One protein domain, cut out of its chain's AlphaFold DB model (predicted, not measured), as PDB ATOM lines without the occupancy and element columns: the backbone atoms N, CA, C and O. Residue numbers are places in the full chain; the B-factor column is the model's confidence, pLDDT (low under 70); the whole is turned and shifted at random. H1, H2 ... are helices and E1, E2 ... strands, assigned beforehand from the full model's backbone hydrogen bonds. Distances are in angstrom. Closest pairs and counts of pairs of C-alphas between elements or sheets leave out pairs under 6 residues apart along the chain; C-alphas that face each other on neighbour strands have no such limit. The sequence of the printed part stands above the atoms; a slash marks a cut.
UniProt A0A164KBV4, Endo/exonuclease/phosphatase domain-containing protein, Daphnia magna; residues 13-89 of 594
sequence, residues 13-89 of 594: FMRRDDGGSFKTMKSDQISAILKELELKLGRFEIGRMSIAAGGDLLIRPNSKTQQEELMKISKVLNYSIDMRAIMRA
ATOM      1  N   PHE A  13      -8.582  69.675 137.390       84.94
ATOM      2  CA  PHE A  13      -9.474  70.817 137.292       84.94
ATOM      3  C   PHE A  13     -10.477  70.581 136.177       84.94
ATOM      4  O   PHE A  13     -10.097  70.269 135.053       84.94
ATOM      5  N   MET A  14     -11.743  70.779 136.507       85.06
ATOM      6  CA  MET A  14     -12.854  70.790 135.577       85.06
ATOM      7  C   MET A  14     -13.282  72.237 135.357       85.06
ATOM      8  O   MET A  14     -13.652  72.941 136.303       85.06
ATOM      9  N   ARG A  15     -13.241  72.669 134.101       84.88
ATOM     10  CA  ARG A  15     -13.634  74.004 133.651       84.88
ATOM     11  C   ARG A  15     -14.779  73.892 132.652       84.88
ATOM     12  O   ARG A  15     -14.883  72.898 131.946       84.88
ATOM     13  N   ARG A  16     -15.654  74.894 132.591       83.38
ATOM     14  CA  ARG A  16     -16.692  74.965 131.554       83.38
ATOM     15  C   ARG A  16     -16.154  75.674 130.317       83.38
ATOM     16  O   ARG A  16     -15.547  76.742 130.437       83.38
ATOM     17  N   ASP A  17     -16.440  75.120 129.145       80.19
ATOM     18  CA  ASP A  17     -15.991  75.688 127.866       80.19
ATOM     19  C   ASP A  17     -16.677  77.019 127.540       80.19
ATOM     20  O   ASP A  17     -16.108  77.871 126.865       80.19
ATOM     21  N   ASP A  18     -17.879  77.240 128.079       75.19
ATOM     22  CA  ASP A  18     -18.619  78.500 127.948       75.19
ATOM     23  C   ASP A  18     -18.032  79.655 128.785       75.19
ATOM     24  O   ASP A  18     -18.580  80.757 128.801       75.19
ATOM     25  N   GLY A  19     -16.925  79.415 129.499       68.88
ATOM     26  CA  GLY A  19     -16.278  80.395 130.370       68.88
ATOM     27  C   GLY A  19     -17.041  80.680 131.669       68.88
ATOM     28  O   GLY A  19     -16.614  81.532 132.450       68.88
ATOM     29  N   GLY A  20     -18.150  79.978 131.920       75.81
ATOM     30  CA  GLY A  20     -18.949  80.098 133.131       75.81
ATOM     31  C   GLY A  20     -18.257  79.501 134.358       75.81
ATOM     32  O   GLY A  20     -17.555  78.495 134.285       75.81
ATOM     33  N   SER A  21     -18.493  80.102 135.525       80.44
ATOM     34  CA  SER A  21     -17.939  79.625 136.794       80.44
ATOM     35  C   SER A  21     -18.873  78.628 137.487       80.44
ATOM     36  O   SER A  21     -20.078  78.866 137.603       80.44
ATOM     37  N   PHE A  22     -18.323  77.558 138.070       78.44
ATOM     38  CA  PHE A  22     -19.088  76.687 138.970       78.44
ATOM     39  C   PHE A  22     -19.511  77.420 140.252       78.44
ATOM     40  O   PHE A  22     -20.525  77.080 140.850       78.44
ATOM     41  N   LYS A  23     -18.807  78.493 140.638       80.00
ATOM     42  CA  LYS A  23     -19.146  79.333 141.802       80.00
ATOM     43  C   LYS A  23     -20.471  80.083 141.641       80.00
ATOM     44  O   LYS A  23     -21.084  80.456 142.636       80.00
ATOM     45  N   THR A  24     -20.895  80.331 140.402       79.44
ATOM     46  CA  THR A  24     -22.146  81.041 140.099       79.44
ATOM     47  C   THR A  24     -23.356  80.112 139.962       79.44
ATOM     48  O   THR A  24     -24.464  80.594 139.745       79.44
ATOM     49  N   MET A  25     -23.171  78.792 140.085       79.00
ATOM     50  CA  MET A  25     -24.254  77.809 139.977       79.00
ATOM     51  C   MET A  25     -24.983  77.619 141.310       79.00
ATOM     52  O   MET A  25     -24.403  77.766 142.387       79.00
ATOM     53  N   LYS A  26     -26.272  77.268 141.241       82.00
ATOM     54  CA  LYS A  26     -27.047  76.906 142.435       82.00
ATOM     55  C   LYS A  26     -26.537  75.578 143.004       82.00
ATOM     56  O   LYS A  26     -26.130  74.699 142.244       82.00
ATOM     57  N   SER A  27     -26.625  75.412 144.325       75.12
ATOM     58  CA  SER A  27     -26.141  74.214 145.032       75.12
ATOM     59  C   SER A  27     -26.691  72.913 144.436       75.12
ATOM     60  O   SER A  27     -25.925  71.985 144.202       75.12
ATOM     61  N   ASP A  28     -27.979  72.872 144.087       77.50
ATOM     62  CA  ASP A  28     -28.623  71.668 143.542       77.50
ATOM     63  C   ASP A  28     -28.067  71.256 142.170       77.50
ATOM     64  O   ASP A  28     -27.963  70.069 141.864       77.50
ATOM     65  N   GLN A  29     -27.657  72.228 141.347       79.62
ATOM     66  CA  GLN A  29     -27.052  71.964 140.037       79.62
ATOM     67  C   GLN A  29     -25.649  71.376 140.191       79.62
ATOM     68  O   GLN A  29     -25.287  70.450 139.469       79.62
ATOM     69  N   ILE A  30     -24.880  71.882 141.159       79.31
ATOM     70  CA  ILE A  30     -23.566  71.330 141.498       79.31
ATOM     71  C   ILE A  30     -23.745  69.903 142.024       79.31
ATOM     72  O   ILE A  30     -23.080  68.994 141.544       79.31
ATOM     73  N   SER A  31     -24.699  69.666 142.927       79.88
ATOM     74  CA  SER A  31     -25.002  68.320 143.426       79.88
ATOM     75  C   SER A  31     -25.424  67.340 142.323       79.88
ATOM     76  O   SER A  31     -25.077  66.164 142.406       79.88
ATOM     77  N   ALA A  32     -26.132  67.792 141.284       83.19
ATOM     78  CA  ALA A  32     -26.486  66.955 140.135       83.19
ATOM     79  C   ALA A  32     -25.262  66.572 139.283       83.19
ATOM     80  O   ALA A  32     -25.107  65.404 138.932       83.19
ATOM     81  N   ILE A  33     -24.365  67.530 139.017       83.50
ATOM     82  CA  ILE A  33     -23.083  67.299 138.323       83.50
ATOM     83  C   ILE A  33     -22.237  66.283 139.097       83.50
ATOM     84  O   ILE A  33     -21.695  65.348 138.513       83.50
ATOM     85  N   LEU A  34     -22.165  66.434 140.424       78.00
ATOM     86  CA  LEU A  34     -21.428  65.523 141.299       78.00
ATOM     87  C   LEU A  34     -21.991  64.099 141.239       78.00
ATOM     88  O   LEU A  34     -21.231  63.155 141.054       78.00
ATOM     89  N   LYS A  35     -23.317  63.944 141.320       81.88
ATOM     90  CA  LYS A  35     -23.964  62.628 141.218       81.88
ATOM     91  C   LYS A  35     -23.691  61.943 139.879       81.88
ATOM     92  O   LYS A  35     -23.465  60.737 139.863       81.88
ATOM     93  N   GLU A  36     -23.701  62.678 138.766       84.62
ATOM     94  CA  GLU A  36     -23.393  62.100 137.451       84.62
ATOM     95  C   GLU A  36     -21.926  61.659 137.343       84.62
ATOM     96  O   GLU A  36     -21.641  60.586 136.811       84.62
ATOM     97  N   LEU A  37     -20.996  62.454 137.881       83.56
ATOM     98  CA  LEU A  37     -19.582  62.086 137.927       83.56
ATOM     99  C   LEU A  37     -19.354  60.838 138.787       83.56
ATOM    100  O   LEU A  37     -18.637  59.938 138.362       83.56
ATOM    101  N   GLU A  38     -20.003  60.741 139.949       83.31
ATOM    102  CA  GLU A  38     -19.925  59.552 140.808       83.31
ATOM    103  C   GLU A  38     -20.551  58.308 140.164       83.31
ATOM    104  O   GLU A  38     -20.051  57.200 140.356       83.31
ATOM    105  N   LEU A  39     -21.614  58.478 139.369       82.69
ATOM    106  CA  LEU A  39     -22.215  57.404 138.570       82.69
ATOM    107  C   LEU A  39     -21.263  56.892 137.482       82.69
ATOM    108  O   LEU A  39     -21.202  55.688 137.249       82.69
ATOM    109  N   LYS A  40     -20.526  57.792 136.821       80.88
ATOM    110  CA  LYS A  40     -19.601  57.446 135.728       80.88
ATOM    111  C   LYS A  40     -18.259  56.899 136.218       80.88
ATOM    112  O   LYS A  40     -17.671  56.065 135.540       80.88
ATOM    113  N   LEU A  41     -17.765  57.379 137.358       81.44
ATOM    114  CA  LEU A  41     -16.371  57.188 137.785       81.44
ATOM    115  C   LEU A  41     -16.216  56.533 139.164       81.44
ATOM    116  O   LEU A  41     -15.092  56.347 139.635       81.44
ATOM    117  N   GLY A  42     -17.324  56.205 139.831       80.00
ATOM    118  CA  GLY A  42     -17.333  55.756 141.220       80.00
ATOM    119  C   GLY A  42     -17.289  56.915 142.223       80.00
ATOM    120  O   GLY A  42     -16.994  58.059 141.880       80.00
ATOM    121  N   ARG A  43     -17.604  56.619 143.491       78.94
ATOM    122  CA  ARG A  43     -17.693  57.634 144.555       78.94
ATOM    123  C   ARG A  43     -16.348  58.304 144.831       78.94
ATOM    124  O   ARG A  43     -15.320  57.630 144.932       78.94
ATOM    125  N   PHE A  44     -16.383  59.617 145.038       77.94
ATOM    126  CA  PHE A  44     -15.248  60.380 145.553       77.94
ATOM    127  C   PHE A  44     -15.281  60.387 147.089       77.94
ATOM    128  O   PHE A  44     -16.346  60.325 147.701       77.94
ATOM    129  N   GLU A  45     -14.117  60.455 147.740       70.94
ATOM    130  CA  GLU A  45     -14.085  60.633 149.197       70.94
ATOM    131  C   GLU A  45     -14.592  62.033 149.587       70.94
ATOM    132  O   GLU A  45     -14.347  63.029 148.895       70.94
ATOM    133  N   ILE A  46     -15.281  62.126 150.727       60.03
ATOM    134  CA  ILE A  46     -15.827  63.390 151.236       60.03
ATOM    135  C   ILE A  46     -14.687  64.410 151.406       60.03
ATOM    136  O   ILE A  46     -13.673  64.132 152.039       60.03
ATOM    137  N   GLY A  47     -14.848  65.607 150.829       59.69
ATOM    138  CA  GLY A  47     -13.850  66.685 150.891       59.69
ATOM    139  C   GLY A  47     -12.774  66.653 149.796       59.69
ATOM    140  O   GLY A  47     -11.945  67.563 149.724       59.69
ATOM    141  N   ARG A  48     -12.796  65.663 148.890       70.00
ATOM    142  CA  ARG A  48     -11.871  65.591 147.744       70.00
ATOM    143  C   ARG A  48     -12.301  66.395 146.521       70.00
ATOM    144  O   ARG A  48     -11.523  66.509 145.574       70.00
ATOM    145  N   MET A  49     -13.471  67.024 146.576       72.06
ATOM    146  CA  MET A  49     -13.973  67.933 145.550       72.06
ATOM    147  C   MET A  49     -14.246  69.310 146.150       72.06
ATOM    148  O   MET A  49     -14.889  69.421 147.193       72.06
ATOM    149  N   SER A  50     -13.753  70.369 145.513       78.62
ATOM    150  CA  SER A  50     -13.961  71.743 145.981       78.62
ATOM    151  C   SER A  50     -13.963  72.734 144.827       78.62
ATOM    152  O   SER A  50     -13.277  72.526 143.838       78.62
ATOM    153  N   ILE A  51     -14.649  73.864 144.968       78.75
ATOM    154  CA  ILE A  51     -14.565  74.939 143.972       78.75
ATOM    155  C   ILE A  51     -13.300  75.759 144.246       78.75
ATOM    156  O   ILE A  51     -13.127  76.298 145.341       78.75
ATOM    157  N   ALA A  52     -12.406  75.838 143.263       71.94
ATOM    158  CA  ALA A  52     -11.181  76.622 143.342       71.94
ATOM    159  C   ALA A  52     -11.486  78.129 143.386       71.94
ATOM    160  O   ALA A  52     -12.561  78.586 142.995       71.94
ATOM    161  N   ALA A  53     -10.515  78.939 143.816       64.56
ATOM    162  CA  ALA A  53     -10.678  80.394 143.901       64.56
ATOM    163  C   ALA A  53     -11.052  81.044 142.551       64.56
ATOM    164  O   ALA A  53     -11.800  82.023 142.539       64.56
ATOM    165  N   GLY A  54     -10.583  80.464 141.438       66.50
ATOM    166  CA  GLY A  54     -10.918  80.866 140.067       66.50
ATOM    167  C   GLY A  54     -12.302  80.418 139.585       66.50
ATOM    168  O   GLY A  54     -12.735  80.833 138.517       66.50
ATOM    169  N   GLY A  55     -13.022  79.616 140.377       73.50
ATOM    170  CA  GLY A  55     -14.367  79.162 140.050       73.50
ATOM    171  C   GLY A  55     -14.453  77.848 139.272       73.50
ATOM    172  O   GLY A  55     -15.569  77.448 138.948       73.50
ATOM    173  N   ASP A  56     -13.319  77.196 139.014       83.38
ATOM    174  CA  ASP A  56     -13.224  75.838 138.465       83.38
ATOM    175  C   ASP A  56     -13.520  74.791 139.547       83.38
ATOM    176  O   ASP A  56     -13.320  75.043 140.741       83.38
ATOM    177  N   LEU A  57     -13.973  73.604 139.149       82.56
ATOM    178  CA  LEU A  57     -14.196  72.500 140.076       82.56
ATOM    179  C   LEU A  57     -12.912  71.665 140.193       82.56
ATOM    180  O   LEU A  57     -12.454  71.063 139.228       82.56
ATOM    181  N   LEU A  58     -12.318  71.648 141.382       84.50
ATOM    182  CA  LEU A  58     -11.150  70.839 141.718       84.50
ATOM    183  C   LEU A  58     -11.606  69.448 142.148       84.50
ATOM    184  O   LEU A  58     -12.384  69.335 143.096       84.50
ATOM    185  N   ILE A  59     -11.076  68.409 141.511       84.94
ATOM    186  CA  ILE A  59     -11.389  67.008 141.788       84.94
ATOM    187  C   ILE A  59     -10.090  66.269 142.109       84.94
ATOM    188  O   ILE A  59      -9.139  66.291 141.329       84.94
ATOM    189  N   ARG A  60     -10.029  65.613 143.270       84.88
ATOM    190  CA  ARG A  60      -8.912  64.734 143.638       84.88
ATOM    191  C   ARG A  60      -9.328  63.276 143.420       84.88
ATOM    192  O   ARG A  60     -10.181  62.804 144.171       84.88
ATOM    193  N   PRO A  61      -8.761  62.581 142.419       82.56
ATOM    194  CA  PRO A  61      -9.097  61.189 142.146       82.56
ATOM    195  C   PRO A  61      -8.584  60.263 143.257       82.56
ATOM    196  O   PRO A  61      -7.568  60.534 143.901       82.56
ATOM    197  N   ASN A  62      -9.295  59.158 143.464       80.38
ATOM    198  CA  ASN A  62      -8.972  58.112 144.436       80.38
ATOM    199  C   ASN A  62      -8.012  57.054 143.862       80.38
ATOM    200  O   ASN A  62      -7.343  56.357 144.618       80.38
ATOM    201  N   SER A  63      -7.934  56.921 142.533       80.88
ATOM    202  CA  SER A  63      -7.051  55.972 141.846       80.88
ATOM    203  C   SER A  63      -6.571  56.521 140.500       80.88
ATOM    204  O   SER A  63      -7.198  57.412 139.922       80.88
ATOM    205  N   LYS A  64      -5.459  55.982 139.984       78.12
ATOM    206  CA  LYS A  64      -4.909  56.367 138.675       78.12
ATOM    207  C   LYS A  64      -5.909  56.092 137.545       78.12
ATOM    208  O   LYS A  64      -6.116  56.945 136.692       78.12
ATOM    209  N   THR A  65      -6.624  54.971 137.619       81.06
ATOM    210  CA  THR A  65      -7.720  54.632 136.698       81.06
ATOM    211  C   THR A  65      -8.844  55.666 136.749       81.06
ATOM    212  O   THR A  65      -9.329  56.098 135.708       81.06
ATOM    213  N   GLN A  66      -9.231  56.124 137.947       82.25
ATOM    214  CA  GLN A  66     -10.248  57.169 138.080       82.25
ATOM    215  C   GLN A  66      -9.762  58.499 137.487       82.25
ATOM    216  O   GLN A  66     -10.551  59.208 136.874       82.25
ATOM    217  N   GLN A  67      -8.475  58.830 137.624       84.19
ATOM    218  CA  GLN A  67      -7.881  60.017 137.008       84.19
ATOM    219  C   GLN A  67      -7.888  59.942 135.474       84.19
ATOM    220  O   GLN A  67      -8.260  60.913 134.819       84.19
ATOM    221  N   GLU A  68      -7.502  58.801 134.904       81.75
ATOM    222  CA  GLU A  68      -7.461  58.578 133.455       81.75
ATOM    223  C   GLU A  68      -8.856  58.652 132.824       81.75
ATOM    224  O   GLU A  68      -9.024  59.279 131.779       81.75
ATOM    225  N   GLU A  69      -9.870  58.073 133.469       84.38
ATOM    226  CA  GLU A  69     -11.261  58.166 133.011       84.38
ATOM    227  C   GLU A  69     -11.827  59.583 133.164       84.38
ATOM    228  O   GLU A  69     -12.527  60.079 132.282       84.38
ATOM    229  N   LEU A  70     -11.463  60.287 134.237       84.19
ATOM    230  CA  LEU A  70     -11.885  61.665 134.475       84.19
ATOM    231  C   LEU A  70     -11.333  62.629 133.402       84.19
ATOM    232  O   LEU A  70     -12.042  63.542 132.989       84.19
ATOM    233  N   MET A  71     -10.124  62.389 132.880       82.88
ATOM    234  CA  MET A  71      -9.532  63.170 131.779       82.88
ATOM    235  C   MET A  71     -10.204  62.938 130.412       82.88
ATOM    236  O   MET A  71     -10.022  63.746 129.505       82.88
ATOM    237  N   LYS A  72     -10.988  61.862 130.247       85.56
ATOM    238  CA  LYS A  72     -11.712  61.558 128.995       85.56
ATOM    239  C   LYS A  72     -13.089  62.223 128.922       85.56
ATOM    240  O   LYS A  72     -13.728  62.198 127.869       85.56
ATOM    241  N   ILE A  73     -13.576  62.802 130.022       83.31
ATOM    242  CA  ILE A  73     -14.901  63.422 130.064       83.31
ATOM    243  C   ILE A  73     -14.847  64.815 129.436       83.31
ATOM    244  O   ILE A  73     -14.218  65.720 129.969       83.31
ATOM    245  N   SER A  74     -15.584  64.998 128.343       84.69
ATOM    246  CA  SER A  74     -15.774  66.296 127.674       84.69
ATOM    247  C   SER A  74     -17.176  66.886 127.867       84.69
ATOM    248  O   SER A  74     -17.434  68.028 127.486       84.69
ATOM    249  N   LYS A  75     -18.108  66.124 128.465       84.62
ATOM    250  CA  LYS A  75     -19.481  66.564 128.761       84.62
ATOM    251  C   LYS A  75     -20.007  66.002 130.079       84.62
ATOM    252  O   LYS A  75     -19.889  64.800 130.337       84.62
ATOM    253  N   VAL A  76     -20.657  66.860 130.862       82.19
ATOM    254  CA  VAL A  76     -21.415  66.489 132.072       82.19
ATOM    255  C   VAL A  76     -22.731  67.257 132.077       82.19
ATOM    256  O   VAL A  76     -22.742  68.482 131.917       82.19
ATOM    257  N   LEU A  77     -23.848  66.548 132.241       82.81
ATOM    258  CA  LEU A  77     -25.198  67.039 131.974       82.81
ATOM    259  C   LEU A  77     -25.256  67.747 130.602       82.81
ATOM    260  O   LEU A  77     -24.857  67.188 129.582       82.81
ATOM    261  N   ASN A  78     -25.712  69.003 130.587       76.88
ATOM    262  CA  ASN A  78     -25.825  69.841 129.391       76.88
ATOM    263  C   ASN A  78     -24.602  70.754 129.175       76.88
ATOM    264  O   ASN A  78     -24.681  71.690 128.381       76.88
ATOM    265  N   TYR A  79     -23.492  70.529 129.886       79.00
ATOM    266  CA  TYR A  79     -22.305  71.385 129.828       79.00
ATOM    267  C   TYR A  79     -21.159  70.701 129.080       79.00
ATOM    268  O   TYR A  79     -20.841  69.541 129.344       79.00
ATOM    269  N   SER A  80     -20.522  71.453 128.178       83.69
ATOM    270  CA  SER A  80     -19.217  71.105 127.601       83.69
ATOM    271  C   SER A  80     -18.114  71.545 128.559       83.69
ATOM    272  O   SER A  80     -18.179  72.657 129.104       83.69
ATOM    273  N   ILE A  81     -17.171  70.649 128.836       85.69
ATOM    274  CA  ILE A  81     -16.181  70.808 129.903       85.69
ATOM    275  C   ILE A  81     -14.766  70.476 129.413       85.69
ATOM    276  O   ILE A  81     -14.578  69.590 128.581       85.69
ATOM    277  N   ASP A  82     -13.779  71.143 130.007       83.56
ATOM    278  CA  ASP A  82     -12.347  70.920 129.805       83.56
ATOM    279  C   ASP A  82     -11.717  70.407 131.109       83.56
ATOM    280  O   ASP A  82     -11.940  70.974 132.186       83.56
ATOM    281  N   MET A  83     -10.935  69.330 131.007       83.81
ATOM    282  CA  MET A  83     -10.347  68.599 132.132       83.81
ATOM    283  C   MET A  83      -8.823  68.704 132.089       83.81
ATOM    284  O   MET A  83      -8.195  68.326 131.103       83.81
ATOM    285  N   ARG A  84      -8.202  69.205 133.167       80.94
ATOM    286  CA  ARG A  84      -6.747  69.446 133.224       80.94
ATOM    287  C   ARG A  84      -6.110  68.927 134.506       80.94
ATOM    288  O   ARG A  84      -6.468  69.372 135.594       80.94
ATOM    289  N   ALA A  85      -5.119  68.047 134.387       74.56
ATOM    290  CA  ALA A  85      -4.265  67.633 135.500       74.56
ATOM    291  C   ALA A  85      -3.031  68.549 135.617       74.56
ATOM    292  O   ALA A  85      -2.495  68.991 134.604       74.56
ATOM    293  N   ILE A  86      -2.556  68.815 136.840       61.78
ATOM    294  CA  ILE A  86      -1.257  69.478 137.066       61.78
ATOM    295  C   ILE A  86      -0.185  68.401 137.257       61.78
ATOM    296  O   ILE A  86      -0.143  67.759 138.306       61.78
ATOM    297  N   MET A  87       0.692  68.216 136.272       47.50
ATOM    298  CA  MET A  87       1.874  67.358 136.410       47.50
ATOM    299  C   MET A  87       2.957  68.088 137.221       47.50
ATOM    300  O   MET A  87       3.072  69.313 137.165       47.50
ATOM    301  N   ARG A  88       3.740  67.360 138.031       40.47
ATOM    302  CA  ARG A  88       4.870  67.954 138.770       40.47
ATOM    303  C   ARG A  88       5.944  68.398 137.767       40.47
ATOM    304  O   ARG A  88       6.240  67.674 136.824       40.47
ATOM    305  N   ALA A  89       6.582  69.538 138.035       36.44
ATOM    306  CA  ALA A  89       7.537  70.243 137.164       36.44
ATOM    307  C   ALA A  89       8.740  69.427 136.621       36.44
ATOM    308  O   ALA A  89       9.488  69.930 135.788       36.44
TER     309      ALA A  89
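AT A GLANCE: This is residues 13 to 89 of the 594 residues of the protein "Endo/exonuclease/phosphatase domain-containing protein" of Daphnia magna (UniProt A0A164KBV4). A small twisted sheet of four antiparallel strands, two of them only three residues long, makes a wall; the long helix H1 is set back from it on one side, while the short helix H2 only grazes it with residues 67 to 70. The longest strand, E4, forms one edge, and residues 86 to 89 run on from it as a tail. The printed part has 77 residues, with two named helices and four named strands in the order E1, H1, E2, E3, H2, E4; the sheet runs E2, E3, E1, E4, and the class is mixed, helices and strands. The whole is compact, with a radius of gyration of the C-alphas of 11.8 A and spans of 30 by 29 by 22 A.

HOW THE PARTS SIT: Begin at E1, residues 13 to 16, an inner strand of the sheet. On one side look to the edge strand E4, residues 79 to 85, antiparallel to E1 at 154 degrees; there N 13 and O 84 are 2.8 A apart, and N 82 and O 15 are also 2.8 A apart, both within hydrogen-bond range. On the other side of E1 find E3, residues 57 to 59, antiparallel at 148 degrees, with N 14 and O 57 within hydrogen-bond range at 2.8 A. The other edge strand is E2, residues 49 to 51, a neighbour of E3; the two form a hairpin, antiparallel at 158 degrees, with N 58 and O 50 within hydrogen-bond range at 2.8 A. From edge to edge the strands' lines turn by 71 degrees, the sheet's twist. After E1 the printed part goes on to H1, residues 27 to 41, which is not on the sheet, with 3 pairs of C-alphas within 10 A. E1, H1 and E2 make a split strand-helix-strand unit, two strands that run the same way with a helix between them in the chain and another strand, E3, between them in the sheet; its crossover is right-handed. H2, residues 64 to 70, is on the sheet but only grazes it, with residues 67 to 70. E3, H2 and E4 make a second split unit, with E1 between its strands, and its crossover is right-handed too. H1 and H2 only just touch, with 3 pairs of C-alphas within 8 A, made on H1 by residue 41 alone; the closest C-alphas, those of Leu 41 and Gln 66, are 6.1 A apart. Their lines stand at a steep tilt of 54 degrees, opposite ways. In H1 and H2 every O i to N i+4 pair is within hydrogen-bond range. Just before E4, residues 75 to 76 pair antiparallel with its residues 79 to 80.

IN THESE COORDINATES: Find C-alpha 13 at (-9.474, 70.817, 137.292), where E1 begins; it ends at residue 16. H1 starts at C-alpha 27, at (-26.141, 74.214, 145.032), and runs 20.9 A to residue 41. E2 spans residues 49 to 51 over 7.2 A, and E3 spans residues 57 to 59 over 6.4 A. H2 follows from residue 64 to 70, 9.7 A long. E4 runs 19.3 A from residue 79 to C-alpha 85, at (-4.265, 67.633, 135.500).

THE WHOLE: The two C-alphas farthest apart are those of Asp 28 and Ala 89, 36.7 A. The printed part has no cut. The links E2 to E3 and E3 to H2 are tight, the other three are short, and no link is long. The mean pLDDT of the printed part is 77.9; look for values under 70 at residue 19, residues 46 to 47, residues 53 to 54 and residues 86 to 89.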